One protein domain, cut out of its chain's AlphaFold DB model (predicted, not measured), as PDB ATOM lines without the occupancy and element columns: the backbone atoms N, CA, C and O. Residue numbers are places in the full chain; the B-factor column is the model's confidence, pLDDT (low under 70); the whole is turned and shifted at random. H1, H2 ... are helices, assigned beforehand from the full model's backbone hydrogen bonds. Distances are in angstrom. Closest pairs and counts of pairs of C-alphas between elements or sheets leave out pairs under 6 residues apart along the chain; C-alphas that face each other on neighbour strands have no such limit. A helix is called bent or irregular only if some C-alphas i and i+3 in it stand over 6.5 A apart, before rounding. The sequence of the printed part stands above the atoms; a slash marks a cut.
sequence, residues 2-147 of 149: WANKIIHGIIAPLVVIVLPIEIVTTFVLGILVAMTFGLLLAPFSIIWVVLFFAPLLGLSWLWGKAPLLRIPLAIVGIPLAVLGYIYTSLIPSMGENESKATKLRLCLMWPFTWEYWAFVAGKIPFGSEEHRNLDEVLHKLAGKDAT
ATOM      1  N   TRP A   2     275.090 149.257 344.714       75.75
ATOM      2  CA  TRP A   2     276.087 148.578 343.860       75.75
ATOM      3  C   TRP A   2     275.654 148.412 342.396       75.75
ATOM      4  O   TRP A   2     276.439 148.719 341.511       75.75
ATOM      5  N   ALA A   3     274.403 148.016 342.131       72.31
ATOM      6  CA  ALA A   3     273.904 147.811 340.765       72.31
ATOM      7  C   ALA A   3     274.043 149.060 339.875       72.31
ATOM      8  O   ALA A   3     274.586 148.973 338.782       72.31
ATOM      9  N   ASN A   4     273.660 150.236 340.382       73.88
ATOM     10  CA  ASN A   4     273.808 151.490 339.641       73.88
ATOM     11  C   ASN A   4     275.294 151.828 339.365       73.88
ATOM     12  O   ASN A   4     275.671 152.192 338.256       73.88
ATOM     13  N   LYS A   5     276.186 151.606 340.343       79.12
ATOM     14  CA  LYS A   5     277.636 151.767 340.127       79.12
ATOM     15  C   LYS A   5     278.163 150.827 339.039       79.12
ATOM     16  O   LYS A   5     278.993 151.249 338.241       79.12
ATOM     17  N   ILE A   6     277.677 149.586 338.997       82.31
ATOM     18  CA  ILE A   6     278.040 148.604 337.967       82.31
ATOM     19  C   ILE A   6     277.541 149.069 336.596       82.31
ATOM     20  O   ILE A   6     278.320 149.080 335.648       82.31
ATOM     21  N   ILE A   7     276.288 149.519 336.498       81.12
ATOM     22  CA  ILE A   7     275.713 150.050 335.253       81.12
ATOM     23  C   ILE A   7     276.539 151.233 334.741       81.12
ATOM     24  O   ILE A   7     276.978 151.211 333.595       81.12
ATOM     25  N   HIS A   8     276.831 152.224 335.587       80.25
ATOM     26  CA  HIS A   8     277.683 153.351 335.195       80.25
ATOM     27  C   HIS A   8     279.103 152.918 334.812       80.25
ATOM     28  O   HIS A   8     279.654 153.450 333.851       80.25
ATOM     29  N   GLY A   9     279.682 151.951 335.528       83.81
ATOM     30  CA  GLY A   9     281.002 151.405 335.219       83.81
ATOM     31  C   GLY A   9     281.057 150.684 333.871       83.81
ATOM     32  O   GLY A   9     282.070 150.774 333.187       83.81
ATOM     33  N   ILE A  10     279.972 150.017 333.468       85.81
ATOM     34  CA  ILE A  10     279.855 149.337 332.169       85.81
ATOM     35  C   ILE A  10     279.550 150.338 331.048       85.81
ATOM     36  O   ILE A  10     280.131 150.259 329.969       85.81
ATOM     37  N   ILE A  11     278.656 151.295 331.297       86.19
ATOM     38  CA  ILE A  11     278.229 152.268 330.287       86.19
ATOM     39  C   ILE A  11     279.346 153.259 329.960       86.19
ATOM     40  O   ILE A  11     279.504 153.608 328.798       86.19
ATOM     41  N   ALA A  12     280.158 153.681 330.934       86.50
ATOM     42  CA  ALA A  12     281.235 154.645 330.704       86.50
ATOM     43  C   ALA A  12     282.198 154.266 329.550       86.50
ATOM     44  O   ALA A  12     282.363 155.082 328.643       86.50
ATOM     45  N   PRO A  13     282.800 153.059 329.506       88.25
ATOM     46  CA  PRO A  13     283.628 152.650 328.371       88.25
ATOM     47  C   PRO A  13     282.808 152.417 327.095       88.25
ATOM     48  O   PRO A  13     283.288 152.702 326.000       88.25
ATOM     49  N   LEU A  14     281.562 151.949 327.219       85.81
ATOM     50  CA  LEU A  14     280.661 151.762 326.079       85.81
ATOM     51  C   LEU A  14     280.353 153.078 325.366       85.81
ATOM     52  O   LEU A  14     280.332 153.098 324.141       85.81
ATOM     53  N   VAL A  15     280.165 154.176 326.101       86.88
ATOM     54  CA  VAL A  15     279.883 155.499 325.523       86.88
ATOM     55  C   VAL A  15     280.995 155.933 324.572       86.88
ATOM     56  O   VAL A  15     280.691 156.468 323.513       86.88
ATOM     57  N   VAL A  16     282.263 155.636 324.872       88.25
ATOM     58  CA  VAL A  16     283.388 155.973 323.980       88.25
ATOM     59  C   VAL A  16     283.243 155.305 322.609       88.25
ATOM     60  O   VAL A  16     283.574 155.906 321.591       88.25
ATOM     61  N   ILE A  17     282.711 154.080 322.571       87.94
ATOM     62  CA  ILE A  17     282.503 153.315 321.333       87.94
ATOM     63  C   ILE A  17     281.176 153.690 320.663       87.94
ATOM     64  O   ILE A  17     281.098 153.776 319.440       87.94
ATOM     65  N   VAL A  18     280.123 153.909 321.450       88.06
ATOM     66  CA  VAL A  18     278.773 154.186 320.945       88.06
ATOM     67  C   VAL A  18     278.670 155.603 320.386       88.06
ATOM     68  O   VAL A  18     277.990 155.789 319.387       88.06
ATOM     69  N   LEU A  19     279.371 156.584 320.956       89.94
ATOM     70  CA  LEU A  19     279.302 157.988 320.541       89.94
ATOM     71  C   LEU A  19     279.625 158.225 319.051       89.94
ATOM     72  O   LEU A  19     278.831 158.891 318.385       89.94
ATOM     73  N   PRO A  20     280.712 157.684 318.461       87.75
ATOM     74  CA  PRO A  20     280.947 157.851 317.026       87.75
ATOM     75  C   PRO A  20     279.871 157.164 316.174       87.75
ATOM     76  O   PRO A  20     279.479 157.692 315.134       87.75
ATOM     77  N   ILE A  21     279.360 156.014 316.624       89.94
ATOM     78  CA  ILE A  21     278.285 155.291 315.933       89.94
ATOM     79  C   ILE A  21     276.991 156.108 315.987       89.94
ATOM     80  O   ILE A  21     276.320 156.237 314.967       89.94
ATOM     81  N   GLU A  22     276.679 156.715 317.132       88.62
ATOM     82  CA  GLU A  22     275.503 157.560 317.339       88.62
ATOM     83  C   GLU A  22     275.481 158.750 316.378       88.62
ATOM     84  O   GLU A  22     274.417 159.076 315.855       88.62
ATOM     85  N   ILE A  23     276.627 159.372 316.085       87.94
ATOM     86  CA  ILE A  23     276.700 160.469 315.106       87.94
ATOM     87  C   ILE A  23     276.258 159.973 313.723       87.94
ATOM     88  O   ILE A  23     275.419 160.600 313.072       87.94
ATOM     89  N   VAL A  24     276.778 158.821 313.293       89.88
ATOM     90  CA  VAL A  24     276.450 158.238 311.986       89.88
ATOM     91  C   VAL A  24     274.989 157.792 311.941       89.88
ATOM     92  O   VAL A  24     274.280 158.120 310.988       89.88
ATOM     93  N   THR A  25     274.502 157.086 312.965       86.81
ATOM     94  CA  THR A  25     273.116 156.600 312.989       86.81
ATOM     95  C   THR A  25     272.123 157.742 313.117       86.81
ATOM     96  O   THR A  25     271.118 157.732 312.420       86.81
ATOM     97  N   THR A  26     272.403 158.762 313.927       87.06
ATOM     98  CA  THR A  26     271.514 159.922 314.066       87.06
ATOM     99  C   THR A  26     271.405 160.686 312.753       87.06
ATOM    100  O   THR A  26     270.306 161.095 312.384       87.06
ATOM    101  N   PHE A  27     272.503 160.823 312.007       88.88
ATOM    102  CA  PHE A  27     272.481 161.468 310.696       88.88
ATOM    103  C   PHE A  27     271.702 160.642 309.661       88.88
ATOM    104  O   PHE A  27     270.743 161.136 309.065       88.88
ATOM    105  N   VAL A  28     272.065 159.367 309.478       90.50
ATOM    106  CA  VAL A  28     271.451 158.491 308.465       90.50
ATOM    107  C   VAL A  28     269.978 158.226 308.782       90.50
ATOM    108  O   VAL A  28     269.110 158.404 307.925       90.50
ATOM    109  N   LEU A  29     269.679 157.827 310.020       87.56
ATOM    110  CA  LEU A  29     268.313 157.551 310.452       87.56
ATOM    111  C   LEU A  29     267.499 158.846 310.541       87.56
ATOM    112  O   LEU A  29     266.303 158.822 310.273       87.56
ATOM    113  N   GLY A  30     268.141 159.976 310.846       86.69
ATOM    114  CA  GLY A  30     267.520 161.294 310.819       86.69
ATOM    115  C   GLY A  30     266.966 161.639 309.436       86.69
ATOM    116  O   GLY A  30     265.782 161.944 309.296       86.69
ATOM    117  N   ILE A  31     267.785 161.499 308.393       88.31
ATOM    118  CA  ILE A  31     267.344 161.728 307.008       88.31
ATOM    119  C   ILE A  31     266.210 160.763 306.634       88.31
ATOM    120  O   ILE A  31     265.181 161.191 306.114       88.31
ATOM    121  N   LEU A  32     266.358 159.472 306.950       88.88
ATOM    122  CA  LEU A  32     265.355 158.453 306.629       88.88
ATOM    123  C   LEU A  32     264.002 158.733 307.307       88.88
ATOM    124  O   LEU A  32     262.941 158.655 306.683       88.88
ATOM    125  N   VAL A  33     264.023 159.085 308.590       86.25
ATOM    126  CA  VAL A  33     262.814 159.410 309.353       86.25
ATOM    127  C   VAL A  33     262.175 160.703 308.834       86.25
ATOM    128  O   VAL A  33     260.954 160.741 308.685       86.25
ATOM    129  N   ALA A  34     262.968 161.724 308.485       87.19
ATOM    130  CA  ALA A  34     262.457 162.960 307.890       87.19
ATOM    131  C   ALA A  34     261.739 162.701 306.554       87.19
ATOM    132  O   ALA A  34     260.647 163.222 306.333       87.19
ATOM    133  N   MET A  35     262.288 161.823 305.705       89.44
ATOM    134  CA  MET A  35     261.647 161.413 304.447       89.44
ATOM    135  C   MET A  35     260.330 160.652 304.655       89.44
ATOM    136  O   MET A  35     259.442 160.714 303.810       89.44
ATOM    137  N   THR A  36     260.187 159.939 305.774       90.19
ATOM    138  CA  THR A  36     258.966 159.185 306.121       90.19
ATOM    139  C   THR A  36     257.984 159.974 306.991       90.19
ATOM    140  O   THR A  36     257.071 159.380 307.566       90.19
ATOM    141  N   PHE A  37     258.161 161.297 307.118       85.94
ATOM    142  CA  PHE A  37     257.344 162.174 307.971       85.94
ATOM    143  C   PHE A  37     257.244 161.696 309.430       85.94
ATOM    144  O   PHE A  37     256.212 161.849 310.079       85.94
ATOM    145  N   GLY A  38     258.299 161.070 309.958       82.38
ATOM    146  CA  GLY A  38     258.300 160.579 311.337       82.38
ATOM    147  C   GLY A  38     257.590 159.239 311.553       82.38
ATOM    148  O   GLY A  38     257.645 158.717 312.665       82.38
ATOM    149  N   LEU A  39     256.981 158.626 310.528       87.75
ATOM    150  CA  LEU A  39     256.232 157.369 310.681       87.75
ATOM    151  C   LEU A  39     257.112 156.221 311.204       87.75
ATOM    152  O   LEU A  39     256.656 155.391 311.989       87.75
ATOM    153  N   LEU A  40     258.394 156.209 310.827       85.56
ATOM    154  CA  LEU A  40     259.368 155.225 311.307       85.56
ATOM    155  C   LEU A  40     259.667 155.328 312.811       85.56
ATOM    156  O   LEU A  40     260.162 154.362 313.384       85.56
ATOM    157  N   LEU A  41     259.339 156.432 313.488       83.88
ATOM    158  CA  LEU A  41     259.529 156.538 314.941       83.88
ATOM    159  C   LEU A  41     258.562 155.644 315.718       83.88
ATOM    160  O   LEU A  41     258.924 155.131 316.779       83.88
ATOM    161  N   ALA A  42     257.353 155.430 315.195       88.31
ATOM    162  CA  ALA A  42     256.342 154.603 315.842       88.31
ATOM    163  C   ALA A  42     256.836 153.166 316.109       88.31
ATOM    164  O   ALA A  42     256.816 152.756 317.273       88.31
ATOM    165  N   PRO A  43     257.353 152.403 315.122       90.25
ATOM    166  CA  PRO A  43     257.868 151.060 315.380       90.25
ATOM    167  C   PRO A  43     259.079 151.060 316.322       90.25
ATOM    168  O   PRO A  43     259.134 150.216 317.215       90.25
ATOM    169  N   PHE A  44     260.005 152.023 316.216       90.06
ATOM    170  CA  PHE A  44     261.132 152.113 317.156       90.06
ATOM    171  C   PHE A  44     260.673 152.363 318.598       90.06
ATOM    172  O   PHE A  44     261.232 151.790 319.539       90.06
ATOM    173  N   SER A  45     259.641 153.187 318.779       89.06
ATOM    174  CA  SER A  45     259.037 153.454 320.084       89.06
ATOM    175  C   SER A  45     258.300 152.230 320.634       89.06
ATOM    176  O   SER A  45     258.430 151.912 321.814       89.06
ATOM    177  N   ILE A  46     257.589 151.480 319.788       91.94
ATOM    178  CA  ILE A  46     256.921 150.236 320.198       91.94
ATOM    179  C   ILE A  46     257.952 149.203 320.660       91.94
ATOM    180  O   ILE A  46     257.801 148.629 321.737       91.94
ATOM    181  N   ILE A  47     259.030 149.016 319.895       93.50
ATOM    182  CA  ILE A  47     260.137 148.124 320.266       93.50
ATOM    183  C   ILE A  47     260.730 148.551 321.614       93.50
ATOM    184  O   ILE A  47     260.944 147.705 322.481       93.50
ATOM    185  N   TRP A  48     260.927 149.859 321.825       92.25
ATOM    186  CA  TRP A  48     261.404 150.389 323.102       92.25
ATOM    187  C   TRP A  48     260.504 149.986 324.269       92.25
ATOM    188  O   TRP A  48     260.967 149.443 325.277       92.25
ATOM    189  N   VAL A  49     259.207 150.255 324.124       92.31
ATOM    190  CA  VAL A  49     258.232 150.047 325.190       92.31
ATOM    191  C   VAL A  49     258.096 148.564 325.524       92.31
ATOM    192  O   VAL A  49     258.133 148.194 326.698       92.31
ATOM    193  N   VAL A  50     257.973 147.720 324.499       94.25
ATOM    194  CA  VAL A  50     257.690 146.289 324.654       94.25
ATOM    195  C   VAL A  50     258.920 145.512 325.122       94.25
ATOM    196  O   VAL A  50     258.802 144.696 326.034       94.25
ATOM    197  N   LEU A  51     260.094 145.752 324.527       93.75
ATOM    198  CA  LEU A  51     261.283 144.940 324.815       93.75
ATOM    199  C   LEU A  51     262.095 145.441 326.007       93.75
ATOM    200  O   LEU A  51     262.730 144.631 326.678       93.75
ATOM    201  N   PHE A  52     262.096 146.747 326.280       93.75
ATOM    202  CA  PHE A  52     262.989 147.320 327.288       93.75
ATOM    203  C   PHE A  52     262.228 147.959 328.435       93.75
ATOM    204  O   PHE A  52     262.426 147.567 329.583       93.75
ATOM    205  N   PHE A  53     261.339 148.910 328.151       92.50
ATOM    206  CA  PHE A  53     260.678 149.669 329.209       92.50
ATOM    207  C   PHE A  53     259.791 148.783 330.088       92.50
ATOM    208  O   PHE A  53     259.974 148.775 331.304       92.50
ATOM    209  N   ALA A  54     258.875 148.003 329.504       93.69
ATOM    210  CA  ALA A  54     257.969 147.157 330.278       93.69
ATOM    211  C   ALA A  54     258.717 146.093 331.110       93.69
ATOM    212  O   ALA A  54     258.424 145.975 332.306       93.69
ATOM    213  N   PRO A  55     259.728 145.380 330.575       94.12
ATOM    214  CA  PRO A  55     260.486 144.431 331.383       94.12
ATOM    215  C   PRO A  55     261.374 145.106 332.440       94.12
ATOM    216  O   PRO A  55     261.430 144.619 333.567       94.12
ATOM    217  N   LEU A  56     262.010 146.251 332.148       93.31
ATOM    218  CA  LEU A  56     262.781 147.009 333.148       93.31
ATOM    219  C   LEU A  56     261.899 147.474 334.308       93.31
ATOM    220  O   LEU A  56     262.300 147.365 335.468       93.31
ATOM    221  N   LEU A  57     260.696 147.951 333.991       93.12
ATOM    222  CA  LEU A  57     259.707 148.386 334.965       93.12
ATOM    223  C   LEU A  57     259.255 147.214 335.851       93.12
ATOM    224  O   LEU A  57     259.253 147.334 337.076       93.12
ATOM    225  N   GLY A  58     258.945 146.063 335.246       92.81
ATOM    226  CA  GLY A  58     258.555 144.848 335.969       92.81
ATOM    227  C   GLY A  58     259.665 144.302 336.871       92.81
ATOM    228  O   GLY A  58     259.415 143.969 338.031       92.81
ATOM    229  N   LEU A  59     260.907 144.268 336.377       93.12
ATOM    230  CA  LEU A  59     262.072 143.843 337.160       93.12
ATOM    231  C   LEU A  59     262.355 144.803 338.319       93.12
ATOM    232  O   LEU A  59     262.657 144.359 339.423       93.12
ATOM    233  N   SER A  60     262.233 146.110 338.087       91.81
ATOM    234  CA  SER A  60     262.385 147.132 339.127       91.81
ATOM    235  C   SER A  60     261.298 147.017 340.205       91.81
ATOM    236  O   SER A  60     261.602 147.031 341.395       91.81
ATOM    237  N   TRP A  61     260.041 146.787 339.820       92.44
ATOM    238  CA  TRP A  61     258.962 146.551 340.782       92.44
ATOM    239  C   TRP A  61     259.199 145.286 341.624       92.44
ATOM    240  O   TRP A  61     259.080 145.309 342.855       92.44
ATOM    241  N   LEU A  62     259.595 144.183 340.979       92.81
ATOM    242  CA  LEU A  62     259.862 142.914 341.660       92.81
ATOM    243  C   LEU A  62     261.084 143.006 342.592       92.81
ATOM    244  O   LEU A  62     261.092 142.385 343.658       92.81
ATOM    245  N   TRP A  63     262.073 143.835 342.249       90.69
ATOM    246  CA  TRP A  63     263.234 144.126 343.094       90.69
ATOM    247  C   TRP A  63     262.847 144.701 344.465       90.69
ATOM    248  O   TRP A  63     263.455 144.345 345.484       90.69
ATOM    249  N   GLY A  64     261.836 145.576 344.496       86.12
ATOM    250  CA  GLY A  64     261.306 146.168 345.726       86.12
ATOM    251  C   GLY A  64     260.522 145.170 346.582       86.12
ATOM    252  O   GLY A  64     260.616 145.203 347.807       86.12
ATOM    253  N   LYS A  65     259.789 144.244 345.950       88.38
ATOM    254  CA  LYS A  65     258.921 143.277 346.644       88.38
ATOM    255  C   LYS A  65     259.648 142.031 347.156       88.38
ATOM    256  O   LYS A  65     259.266 141.506 348.197       88.38
ATOM    257  N   ALA A  66     260.677 141.554 346.454       91.12
ATOM    258  CA  ALA A  66     261.328 140.278 346.752       91.12
ATOM    259  C   ALA A  66     262.842 140.440 346.998       91.12
ATOM    260  O   ALA A  66     263.645 140.267 346.076       91.12
ATOM    261  N   PRO A  67     263.283 140.713 348.244       87.12
ATOM    262  CA  PRO A  67     264.700 140.929 348.544       87.12
ATOM    263  C   PRO A  67     265.582 139.701 348.261       87.12
ATOM    264  O   PRO A  67     266.741 139.859 347.885       87.12
ATOM    265  N   LEU A  68     265.027 138.490 348.385       89.69
ATOM    266  CA  LEU A  68     265.716 137.223 348.099       89.69
ATOM    267  C   LEU A  68     266.056 137.049 346.610       89.69
ATOM    268  O   LEU A  68     267.075 136.451 346.276       89.69
ATOM    269  N   LEU A  69     265.243 137.604 345.708       90.88
ATOM    270  CA  LEU A  69     265.427 137.468 344.260       90.88
ATOM    271  C   LEU A  69     266.308 138.578 343.660       90.88
ATOM    272  O   LEU A  69     266.494 138.633 342.448       90.88
ATOM    273  N   ARG A  70     266.907 139.452 344.478       89.00
ATOM    274  CA  ARG A  70     267.737 140.564 343.982       89.00
ATOM    275  C   ARG A  70     268.916 140.101 343.126       89.00
ATOM    276  O   ARG A  70     269.214 140.728 342.120       89.00
ATOM    277  N   ILE A  71     269.577 139.001 343.483       89.81
ATOM    278  CA  ILE A  71     270.732 138.498 342.720       89.81
ATOM    279  C   ILE A  71     270.322 138.061 341.300       89.81
ATOM    280  O   ILE A  71     270.867 138.621 340.349       89.81
ATOM    281  N   PRO A  72     269.352 137.143 341.106       92.12
ATOM    282  CA  PRO A  72     268.930 136.765 339.757       92.12
ATOM    283  C   PRO A  72     268.320 137.938 338.978       92.12
ATOM    284  O   PRO A  72     268.578 138.072 337.783       92.12
ATOM    285  N   LEU A  73     267.592 138.843 339.646       91.94
ATOM    286  CA  LEU A  73     267.082 140.052 338.998       91.94
ATOM    287  C   LEU A  73     268.204 140.978 338.519       91.94
ATOM    288  O   LEU A  73     268.065 141.566 337.453       91.94
ATOM    289  N   ALA A  74     269.308 141.110 339.260       90.50
ATOM    290  CA  ALA A  74     270.472 141.889 338.825       90.50
ATOM    291  C   ALA A  74     271.135 141.291 337.586       90.50
ATOM    292  O   ALA A  74     271.502 142.037 336.680       90.50
ATOM    293  N   ILE A  75     271.248 139.963 337.529       91.69
ATOM    294  CA  ILE A  75     271.870 139.257 336.403       91.69
ATOM    295  C   ILE A  75     271.106 139.520 335.100       91.69
ATOM    296  O   ILE A  75     271.734 139.681 334.061       91.69
ATOM    297  N   VAL A  76     269.774 139.609 335.149       94.00
ATOM    298  CA  VAL A  76     268.943 139.881 333.962       94.00
ATOM    299  C   VAL A  76     268.758 141.383 333.725       94.00
ATOM    300  O   VAL A  76     268.850 141.861 332.595       94.00
ATOM    301  N   GLY A  77     268.516 142.147 334.790       92.12
ATOM    302  CA  GLY A  77     268.180 143.565 334.721       92.12
ATOM    303  C   GLY A  77     269.341 144.455 334.288       92.12
ATOM    304  O   GLY A  77     269.119 145.382 333.515       92.12
ATOM    305  N   ILE A  78     270.577 144.161 334.716       92.12
ATOM    306  CA  ILE A  78     271.751 144.967 334.339       92.12
ATOM    307  C   ILE A  78     272.020 144.885 332.825       92.12
ATOM    308  O   ILE A  78     272.060 145.942 332.193       92.12
ATOM    309  N   PRO A  79     272.152 143.695 332.197       92.81
ATOM    310  CA  PRO A  79     272.318 143.605 330.748       92.81
ATOM    311  C   PRO A  79     271.160 144.241 329.984       92.81
ATOM    312  O   PRO A  79     271.393 144.949 329.007       92.81
ATOM    313  N   LEU A  80     269.923 144.045 330.448       93.88
ATOM    314  CA  LEU A  80     268.752 144.642 329.813       93.88
ATOM    315  C   LEU A  80     268.797 146.178 329.853       93.88
ATOM    316  O   LEU A  80     268.507 146.824 328.847       93.88
ATOM    317  N   ALA A  81     269.196 146.768 330.983       93.06
ATOM    318  CA  ALA A  81     269.352 148.214 331.123       93.06
ATOM    319  C   ALA A  81     270.458 148.759 330.209       93.06
ATOM    320  O   ALA A  81     270.272 149.797 329.577       93.06
ATOM    321  N   VAL A  82     271.581 148.043 330.090       91.94
ATOM    322  CA  VAL A  82     272.695 148.420 329.204       91.94
ATOM    323  C   VAL A  82     272.283 148.340 327.733       91.94
ATOM    324  O   VAL A  82     272.500 149.293 326.988       91.94
ATOM    325  N   LEU A  83     271.645 147.246 327.310       93.25
ATOM    326  CA  LEU A  83     271.138 147.109 325.941       93.25
ATOM    327  C   LEU A  83     270.096 148.181 325.630       93.25
ATOM    328  O   LEU A  83     270.120 148.768 324.549       93.25
ATOM    329  N   GLY A  84     269.220 148.471 326.591       93.00
ATOM    330  CA  GLY A  84     268.220 149.507 326.424       93.00
ATOM    331  C   GLY A  84     268.821 150.910 326.314       93.00
ATOM    332  O   GLY A  84     268.367 151.715 325.498       93.00
ATOM    333  N   TYR A  85     269.887 151.180 327.071       92.38
ATOM    334  CA  TYR A  85     270.659 152.413 326.954       92.38
ATOM    335  C   TYR A  85     271.263 152.549 325.550       92.38
ATOM    336  O   TYR A  85     271.019 153.551 324.887       92.38
ATOM    337  N   ILE A  86     271.963 151.518 325.060       91.25
ATOM    338  CA  ILE A  86     272.567 151.514 323.716       91.25
ATOM    339  C   ILE A  86     271.496 151.735 322.644       91.25
ATOM    340  O   ILE A  86     271.648 152.602 321.788       91.25
ATOM    341  N   TYR A  87     270.393 150.987 322.709       92.19
ATOM    342  CA  TYR A  87     269.293 151.119 321.757       92.19
ATOM    343  C   TYR A  87     268.728 152.546 321.736       92.19
ATOM    344  O   TYR A  87     268.566 153.137 320.671       92.19
ATOM    345  N   THR A  88     268.480 153.127 322.912       90.69
ATOM    346  CA  THR A  88     267.957 154.493 323.028       90.69
ATOM    347  C   THR A  88     268.960 155.533 322.535       90.69
ATOM    348  O   THR A  88     268.552 156.499 321.892       90.69
ATOM    349  N   SER A  89     270.259 155.345 322.789       88.81
ATOM    350  CA  SER A  89     271.317 156.227 322.282       88.81
ATOM    351  C   SER A  89     271.372 156.235 320.756       88.81
ATOM    352  O   SER A  89     271.544 157.295 320.165       88.81
ATOM    353  N   LEU A  90     271.161 155.089 320.107       88.62
ATOM    354  CA  LEU A  90     271.246 154.969 318.649       88.62
ATOM    355  C   LEU A  90     270.023 155.522 317.900       88.62
ATOM    356  O   LEU A  90     270.130 155.805 316.704       88.62
ATOM    357  N   ILE A  91     268.881 155.687 318.575       87.56
ATOM    358  CA  ILE A  91     267.674 156.274 317.979       87.56
ATOM    359  C   ILE A  91     267.850 157.800 317.816       87.56
ATOM    360  O   ILE A  91     268.248 158.485 318.768       87.56
ATOM    361  N   PRO A  92     267.510 158.365 316.640       81.38
ATOM    362  CA  PRO A  92     267.553 159.798 316.394       81.38
ATOM    363  C   PRO A  92     266.506 160.530 317.240       81.38
ATOM    364  O   PRO A  92     265.363 160.090 317.377       81.38
ATOM    365  N   SER A  93     266.891 161.686 317.776       71.75
ATOM    366  CA  SER A  93     265.984 162.590 318.479       71.75
ATOM    367  C   SER A  93     265.419 163.614 317.493       71.75
ATOM    368  O   SER A  93     266.130 164.515 317.053       71.75
ATOM    369  N   MET A  94     264.148 163.476 317.114       65.94
ATOM    370  CA  MET A  94     263.461 164.403 316.201       65.94
ATOM    371  C   MET A  94     262.892 165.611 316.952       65.94
ATOM    372  O   MET A  94     261.686 165.817 316.996       65.94
ATOM    373  N   GLY A  95     263.761 166.384 317.607       66.75
ATOM    374  CA  GLY A  95     263.369 167.564 318.393       66.75
ATOM    375  C   GLY A  95     262.867 167.254 319.809       66.75
ATOM    376  O   GLY A  95     262.870 168.135 320.661       66.75
ATOM    377  N   GLU A  96     262.546 165.996 320.115       73.56
ATOM    378  CA  GLU A  96     262.190 165.537 321.463       73.56
ATOM    379  C   GLU A  96     263.418 165.088 322.277       73.56
ATOM    380  O   GLU A  96     263.482 163.963 322.791       73.56
ATOM    381  N   ASN A  97     264.413 165.969 322.426       79.81
ATOM    382  CA  ASN A  97     265.624 165.652 323.198       79.81
ATOM    383  C   ASN A  97     265.298 165.248 324.644       79.81
ATOM    384  O   ASN A  97     265.948 164.364 325.203       79.81
ATOM    385  N   GLU A  98     264.248 165.830 325.224       81.62
ATOM    386  CA  GLU A  98     263.772 165.487 326.566       81.62
ATOM    387  C   GLU A  98     263.229 164.052 326.661       81.62
ATOM    388  O   GLU A  98     263.495 163.346 327.637       81.62
ATOM    389  N   SER A  99     262.521 163.581 325.630       83.31
ATOM    390  CA  SER A  99     261.991 162.212 325.559       83.31
ATOM    391  C   SER A  99     263.134 161.197 325.510       83.31
ATOM    392  O   SER A  99     263.147 160.226 326.275       83.31
ATOM    393  N   LYS A 100     264.157 161.457 324.680       86.50
ATOM    394  CA  LYS A 100     265.374 160.630 324.617       86.50
ATOM    395  C   LYS A 100     266.123 160.640 325.953       86.50
ATOM    396  O   LYS A 100     266.439 159.572 326.480       86.50
ATOM    397  N   ALA A 101     266.347 161.817 326.537       86.94
ATOM    398  CA  ALA A 101     267.028 161.955 327.824       86.94
ATOM    399  C   ALA A 101     266.297 161.202 328.947       86.94
ATOM    400  O   ALA A 101     266.931 160.518 329.750       86.94
ATOM    401  N   THR A 102     264.965 161.253 328.970       87.56
ATOM    402  CA  THR A 102     264.149 160.533 329.957       87.56
ATOM    403  C   THR A 102     264.295 159.019 329.813       87.56
ATOM    404  O   THR A 102     264.497 158.327 330.812       87.56
ATOM    405  N   LYS A 103     264.263 158.490 328.583       90.19
ATOM    406  CA  LYS A 103     264.469 157.055 328.314       90.19
ATOM    407  C   LYS A 103     265.862 156.590 328.753       90.19
ATOM    408  O   LYS A 103     265.969 155.579 329.443       90.19
ATOM    409  N   LEU A 104     266.906 157.365 328.448       90.56
ATOM    410  CA  LEU A 104     268.274 157.074 328.896       90.56
ATOM    411  C   LEU A 104     268.389 157.097 330.427       90.56
ATOM    412  O   LEU A 104     268.985 156.194 331.018       90.56
ATOM    413  N   ARG A 105     267.777 158.091 331.083       88.38
ATOM    414  CA  ARG A 105     267.739 158.193 332.551       88.38
ATOM    415  C   ARG A 105     267.045 156.985 333.182       88.38
ATOM    416  O   ARG A 105     267.575 156.430 334.138       88.38
ATOM    417  N   LEU A 106     265.930 156.521 332.616       89.81
ATOM    418  CA  LEU A 106     265.213 155.334 333.101       89.81
ATOM    419  C   LEU A 106     266.086 154.067 333.094       89.81
ATOM    420  O   LEU A 106     265.992 153.266 334.028       89.81
ATOM    421  N   CYS A 107     266.954 153.905 332.089       91.12
ATOM    422  CA  CYS A 107     267.924 152.805 332.037       91.12
ATOM    423  C   CYS A 107     269.002 152.937 333.112       91.12
ATOM    424  O   CYS A 107     269.316 151.965 333.796       91.12
ATOM    425  N   LEU A 108     269.551 154.143 333.277       88.25
ATOM    426  CA  LEU A 108     270.599 154.417 334.264       88.25
ATOM    427  C   LEU A 108     270.096 154.289 335.706       88.25
ATOM    428  O   LEU A 108     270.861 153.938 336.599       88.25
ATOM    429  N   MET A 109     268.815 154.560 335.942       87.19
ATOM    430  CA  MET A 109     268.222 154.522 337.276       87.19
ATOM    431  C   MET A 109     267.861 153.117 337.756       87.19
ATOM    432  O   MET A 109     267.520 152.968 338.928       87.19
ATOM    433  N   TRP A 110     267.953 152.078 336.918       90.06
ATOM    434  CA  TRP A 110     267.691 150.704 337.355       90.06
ATOM    435  C   TRP A 110     268.604 150.325 338.549       90.06
ATOM    436  O   TRP A 110     269.803 150.617 338.527       90.06
ATOM    437  N   PRO A 111     268.094 149.698 339.631       90.50
ATOM    438  CA  PRO A 111     266.789 149.050 339.791       90.50
ATOM    439  C   PRO A 111     265.662 149.954 340.304       90.50
ATOM    440  O   PRO A 111     264.620 149.427 340.672       90.50
ATOM    441  N   PHE A 112     265.841 151.275 340.332       87.94
ATOM    442  CA  PHE A 112     264.856 152.235 340.846       87.94
ATOM    443  C   PHE A 112     263.951 152.852 339.765       87.94
ATOM    444  O   PHE A 112     263.370 153.925 339.934       87.94
ATOM    445  N   THR A 113     263.874 152.208 338.600       88.81
ATOM    446  CA  THR A 113     263.110 152.689 337.443       88.81
ATOM    447  C   THR A 113     261.622 152.850 337.771       88.81
ATOM    448  O   THR A 113     260.999 153.808 337.318       88.81
ATOM    449  N   TRP A 114     261.052 151.942 338.571       88.25
ATOM    450  CA  TRP A 114     259.659 151.995 339.013       88.25
ATOM    451  C   TRP A 114     259.398 153.178 339.942       88.25
ATOM    452  O   TRP A 114     258.453 153.928 339.692       88.25
ATOM    453  N   GLU A 115     260.218 153.375 340.982       85.75
ATOM    454  CA  GLU A 115     260.024 154.496 341.905       85.75
ATOM    455  C   GLU A 115     260.203 155.834 341.184       85.75
ATOM    456  O   GLU A 115     259.399 156.741 341.380       85.75
ATOM    457  N   TYR A 116     261.184 155.942 340.281       85.56
ATOM    458  CA  TYR A 116     261.349 157.140 339.461       85.56
ATOM    459  C   TYR A 116     260.139 157.398 338.555       85.56
ATOM    460  O   TYR A 116     259.655 158.524 338.468       85.56
ATOM    461  N   TRP A 117     259.608 156.367 337.894       85.44
ATOM    462  CA  TRP A 117     258.424 156.528 337.050       85.44
ATOM    463  C   TRP A 117     257.190 156.929 337.864       85.44
ATOM    464  O   TRP A 117     256.447 157.824 337.464       85.44
ATOM    465  N   ALA A 118     256.981 156.308 339.025       84.50
ATOM    466  CA  ALA A 118     255.888 156.649 339.927       84.50
ATOM    467  C   ALA A 118     256.025 158.074 340.492       84.50
ATOM    468  O   ALA A 118     255.016 158.767 340.640       84.50
ATOM    469  N   PHE A 119     257.255 158.532 340.739       83.62
ATOM    470  CA  PHE A 119     257.561 159.912 341.102       83.62
ATOM    471  C   PHE A 119     257.195 160.895 339.980       83.62
ATOM    472  O   PHE A 119     256.428 161.827 340.211       83.62
ATOM    473  N   VAL A 120     257.655 160.650 338.747       81.44
ATOM    474  CA  VAL A 120     257.323 161.489 337.577       81.44
ATOM    475  C   VAL A 120     255.815 161.503 337.301       81.44
ATOM    476  O   VAL A 120     255.266 162.528 336.908       81.44
ATOM    477  N   ALA A 121     255.121 160.392 337.554       82.25
ATOM    478  CA  ALA A 121     253.668 160.296 337.432       82.25
ATOM    479  C   ALA A 121     252.894 160.990 338.576       82.25
ATOM    480  O   ALA A 121     251.666 160.911 338.600       82.25
ATOM    481  N   GLY A 122     253.579 161.613 339.543       80.69
ATOM    482  CA  GLY A 122     252.965 162.297 340.686       80.69
ATOM    483  C   GLY A 122     252.321 161.360 341.712       80.69
ATOM    484  O   GLY A 122     251.529 161.806 342.539       80.69
ATOM    485  N   LYS A 123     252.627 160.057 341.667       78.88
ATOM    486  CA  LYS A 123     252.055 159.052 342.582       78.88
ATOM    487  C   LYS A 123     252.796 158.961 343.914       78.88
ATOM    488  O   LYS A 123     252.258 158.383 344.853       78.88
ATOM    489  N   ILE A 124     254.018 159.487 343.987       73.00
ATOM    490  CA  ILE A 124     254.857 159.465 345.187       73.00
ATOM    491  C   ILE A 124     255.134 160.912 345.621       73.00
ATOM    492  O   ILE A 124     255.678 161.675 344.821       73.00
ATOM    493  N   PRO A 125     254.783 161.307 346.860       71.12
ATOM    494  CA  PRO A 125     255.140 162.616 347.391       71.12
ATOM    495  C   PRO A 125     256.649 162.700 347.676       71.12
ATOM    496  O   PRO A 125     257.255 161.754 348.191       71.12
ATOM    497  N   PHE A 126     257.242 163.854 347.351       62.38
ATOM    498  CA  PHE A 126     258.651 164.170 347.610       62.38
ATOM    499  C   PHE A 126     258.948 164.080 349.120       62.38
ATOM    500  O   PHE A 126     258.186 164.627 349.919       62.38
ATOM    501  N   GLY A 127     260.037 163.413 349.518       61.44
ATOM    502  CA  GLY A 127     260.465 163.336 350.925       61.44
ATOM    503  C   GLY A 127     259.772 162.266 351.781       61.44
ATOM    504  O   GLY A 127     259.781 162.351 353.007       61.44
ATOM    505  N   SER A 128     259.171 161.251 351.162       64.38
ATOM    506  CA  SER A 128     258.674 160.071 351.879       64.38
ATOM    507  C   SER A 128     259.844 159.185 352.333       64.38
ATOM    508  O   SER A 128     260.702 158.814 351.532       64.38
ATOM    509  N   GLU A 129     259.892 158.817 353.623       63.91
ATOM    510  CA  GLU A 129     261.020 158.053 354.196       63.91
ATOM    511  C   GLU A 129     261.272 156.708 353.491       63.91
ATOM    512  O   GLU A 129     262.418 156.259 353.402       63.91
ATOM    513  N   GLU A 130     260.230 156.097 352.915       63.38
ATOM    514  CA  GLU A 130     260.333 154.855 352.135       63.38
ATOM    515  C   GLU A 130     261.194 155.003 350.865       63.38
ATOM    516  O   GLU A 130     261.769 154.022 350.385       63.38
ATOM    517  N   HIS A 131     261.350 156.225 350.345       67.44
ATOM    518  CA  HIS A 131     262.002 156.506 349.065       67.44
ATOM    519  C   HIS A 131     263.326 157.272 349.190       67.44
ATOM    520  O   HIS A 131     263.877 157.717 348.183       67.44
ATOM    521  N   ARG A 132     263.934 157.310 350.383       69.25
ATOM    522  CA  ARG A 132     265.219 157.998 350.641       69.25
ATOM    523  C   ARG A 132     266.346 157.626 349.661       69.25
ATOM    524  O   ARG A 132     267.211 158.440 349.353       69.25
ATOM    525  N   ASN A 133     266.347 156.387 349.161       70.38
ATOM    526  CA  ASN A 133     267.325 155.921 348.170       70.38
ATOM    527  C   ASN A 133     267.136 156.568 346.787       70.38
ATOM    528  O   ASN A 133     268.124 156.765 346.079       70.38
ATOM    529  N   LEU A 134     265.895 156.873 346.397       70.31
ATOM    530  CA  LEU A 134     265.591 157.590 345.160       70.31
ATOM    531  C   LEU A 134     266.032 159.048 345.286       70.31
ATOM    532  O   LEU A 134     266.731 159.534 344.401       70.31
ATOM    533  N   ASP A 135     265.721 159.701 346.408       70.62
ATOM    534  CA  ASP A 135     266.115 161.091 346.668       70.62
ATOM    535  C   ASP A 135     267.639 161.270 346.617       70.62
ATOM    536  O   ASP A 135     268.141 162.209 345.999       70.62
ATOM    537  N   GLU A 136     268.405 160.326 347.178       75.38
ATOM    538  CA  GLU A 136     269.871 160.355 347.105       75.38
ATOM    539  C   GLU A 136     270.388 160.217 345.659       75.38
ATOM    540  O   GLU A 136     271.372 160.857 345.274       75.38
ATOM    541  N   VAL A 137     269.739 159.386 344.839       70.19
ATOM    542  CA  VAL A 137     270.093 159.224 343.418       70.19
ATOM    543  C   VAL A 137     269.726 160.480 342.628       70.19
ATOM    544  O   VAL A 137     270.549 160.956 341.846       70.19
ATOM    545  N   LEU A 138     268.544 161.050 342.862       72.50
ATOM    546  CA  LEU A 138     268.092 162.286 342.223       72.50
ATOM    547  C   LEU A 138     269.005 163.464 342.568       72.50
ATOM    548  O   LEU A 138     269.434 164.173 341.661       72.50
ATOM    549  N   HIS A 139     269.397 163.622 343.835       73.62
ATOM    550  CA  HIS A 139     270.362 164.647 344.241       73.62
ATOM    551  C   HIS A 139     271.733 164.467 343.576       73.62
ATOM    552  O   HIS A 139     272.339 165.450 343.148       73.62
ATOM    553  N   LYS A 140     272.227 163.228 343.440       70.50
ATOM    554  CA  LYS A 140     273.495 162.951 342.735       70.50
ATOM    555  C   LYS A 140     273.432 163.285 341.248       70.50
ATOM    556  O   LYS A 140     274.444 163.690 340.681       70.50
ATOM    557  N   LEU A 141     272.275 163.097 340.620       66.94
ATOM    558  CA  LEU A 141     272.063 163.447 339.218       66.94
ATOM    559  C   LEU A 141     271.916 164.965 339.047       66.94
ATOM    560  O   LEU A 141     272.605 165.541 338.211       66.94
ATOM    561  N   ALA A 142     271.136 165.626 339.907       65.44
ATOM    562  CA  ALA A 142     270.968 167.080 339.900       65.44
ATOM    563  C   ALA A 142     272.286 167.835 340.165       65.44
ATOM    564  O   ALA A 142     272.569 168.840 339.519       65.44
ATOM    565  N   GLY A 143     273.134 167.332 341.070       60.00
ATOM    566  CA  GLY A 143     274.452 167.921 341.337       60.00
ATOM    567  C   GLY A 143     275.458 167.758 340.188       60.00
ATOM    568  O   GLY A 143     276.358 168.583 340.044       60.00
ATOM    569  N   LYS A 144     275.302 166.723 339.351       54.16
ATOM    570  CA  LYS A 144     276.128 166.520 338.150       54.16
ATOM    571  C   LYS A 144     275.705 167.413 336.988       54.16
ATOM    572  O   LYS A 144     276.572 167.885 336.264       54.16
ATOM    573  N   ASP A 145     274.411 167.688 336.842       49.44
ATOM    574  CA  ASP A 145     273.916 168.599 335.801       49.44
ATOM    575  C   ASP A 145     274.370 170.057 336.065       49.44
ATOM    576  O   ASP A 145     274.628 170.801 335.125       49.44
ATOM    577  N   ALA A 146     274.590 170.446 337.329       47.09
ATOM    578  CA  ALA A 146     275.093 171.777 337.705       47.09
ATOM    579  C   ALA A 146     276.597 172.012 337.436       47.09
ATOM    580  O   ALA A 146     277.070 173.135 337.583       47.09
ATOM    581  N   THR A 147     277.367 170.977 337.078       41.94
ATOM    582  CA  THR A 147     278.823 171.072 336.833       41.94
ATOM    583  C   THR A 147     279.214 170.972 335.357       41.94
ATOM    584  O   THR A 147     280.399 171.045 335.041       41.94
TER     585      THR A 147
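Overview. This is residues 2 to 147 of the 149 residues of an uncharacterized protein of Armatimonadetes bacterium (UniProt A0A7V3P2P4). H1 and bent H2 form a long U; H3 folds back between its arms, and H4 packs on H3. H5 crosses H2b; residues 142 to 147 stick out. The printed part, 146 residues with helices H1 to H6 and no named strand, is all helix and compact: radius of gyration of the C-alphas 16.2 A, spans 49 by 33 by 30 A.

Along the chain. H1, residues 2 to 35, begins at C-alpha 2 (276.087, 148.578, 343.860). H2, 41 to 65, one helix by its hydrogen bonds, is bent, C-alphas 51 and 54 being 6.8 A apart, with arms H2a, 41 to 51, and H2b, 54 to 65. H3, 67 to 90, and H6, 129 to 145, are irregular: C-alphas 68 and 71 are 7.5 A apart, 130 and 133 8.1 A. H4 is 97 to 108, H5 113 to 120; H6 ends at C-alpha 145 (273.916, 168.599, 335.801).

Arrangement. H1 touches H3, closest C-alphas Glu 22 and Leu 90, 5.2 A. H3 and H4 form a hairpin, closest C-alphas Ala 81 and Cys 107, 4.9 A. O i to N i+4 pairs within hydrogen-bond range: every one in H2a, H2b, H4 and H5; 24 of 30 in H1, 17 of 20 in H3, 11 of 13 in H6.

Size, cuts and confidence. The printed part has no cut; pLDDT is under 70 at residues 94 to 95, 126 to 132 and 141 to 147.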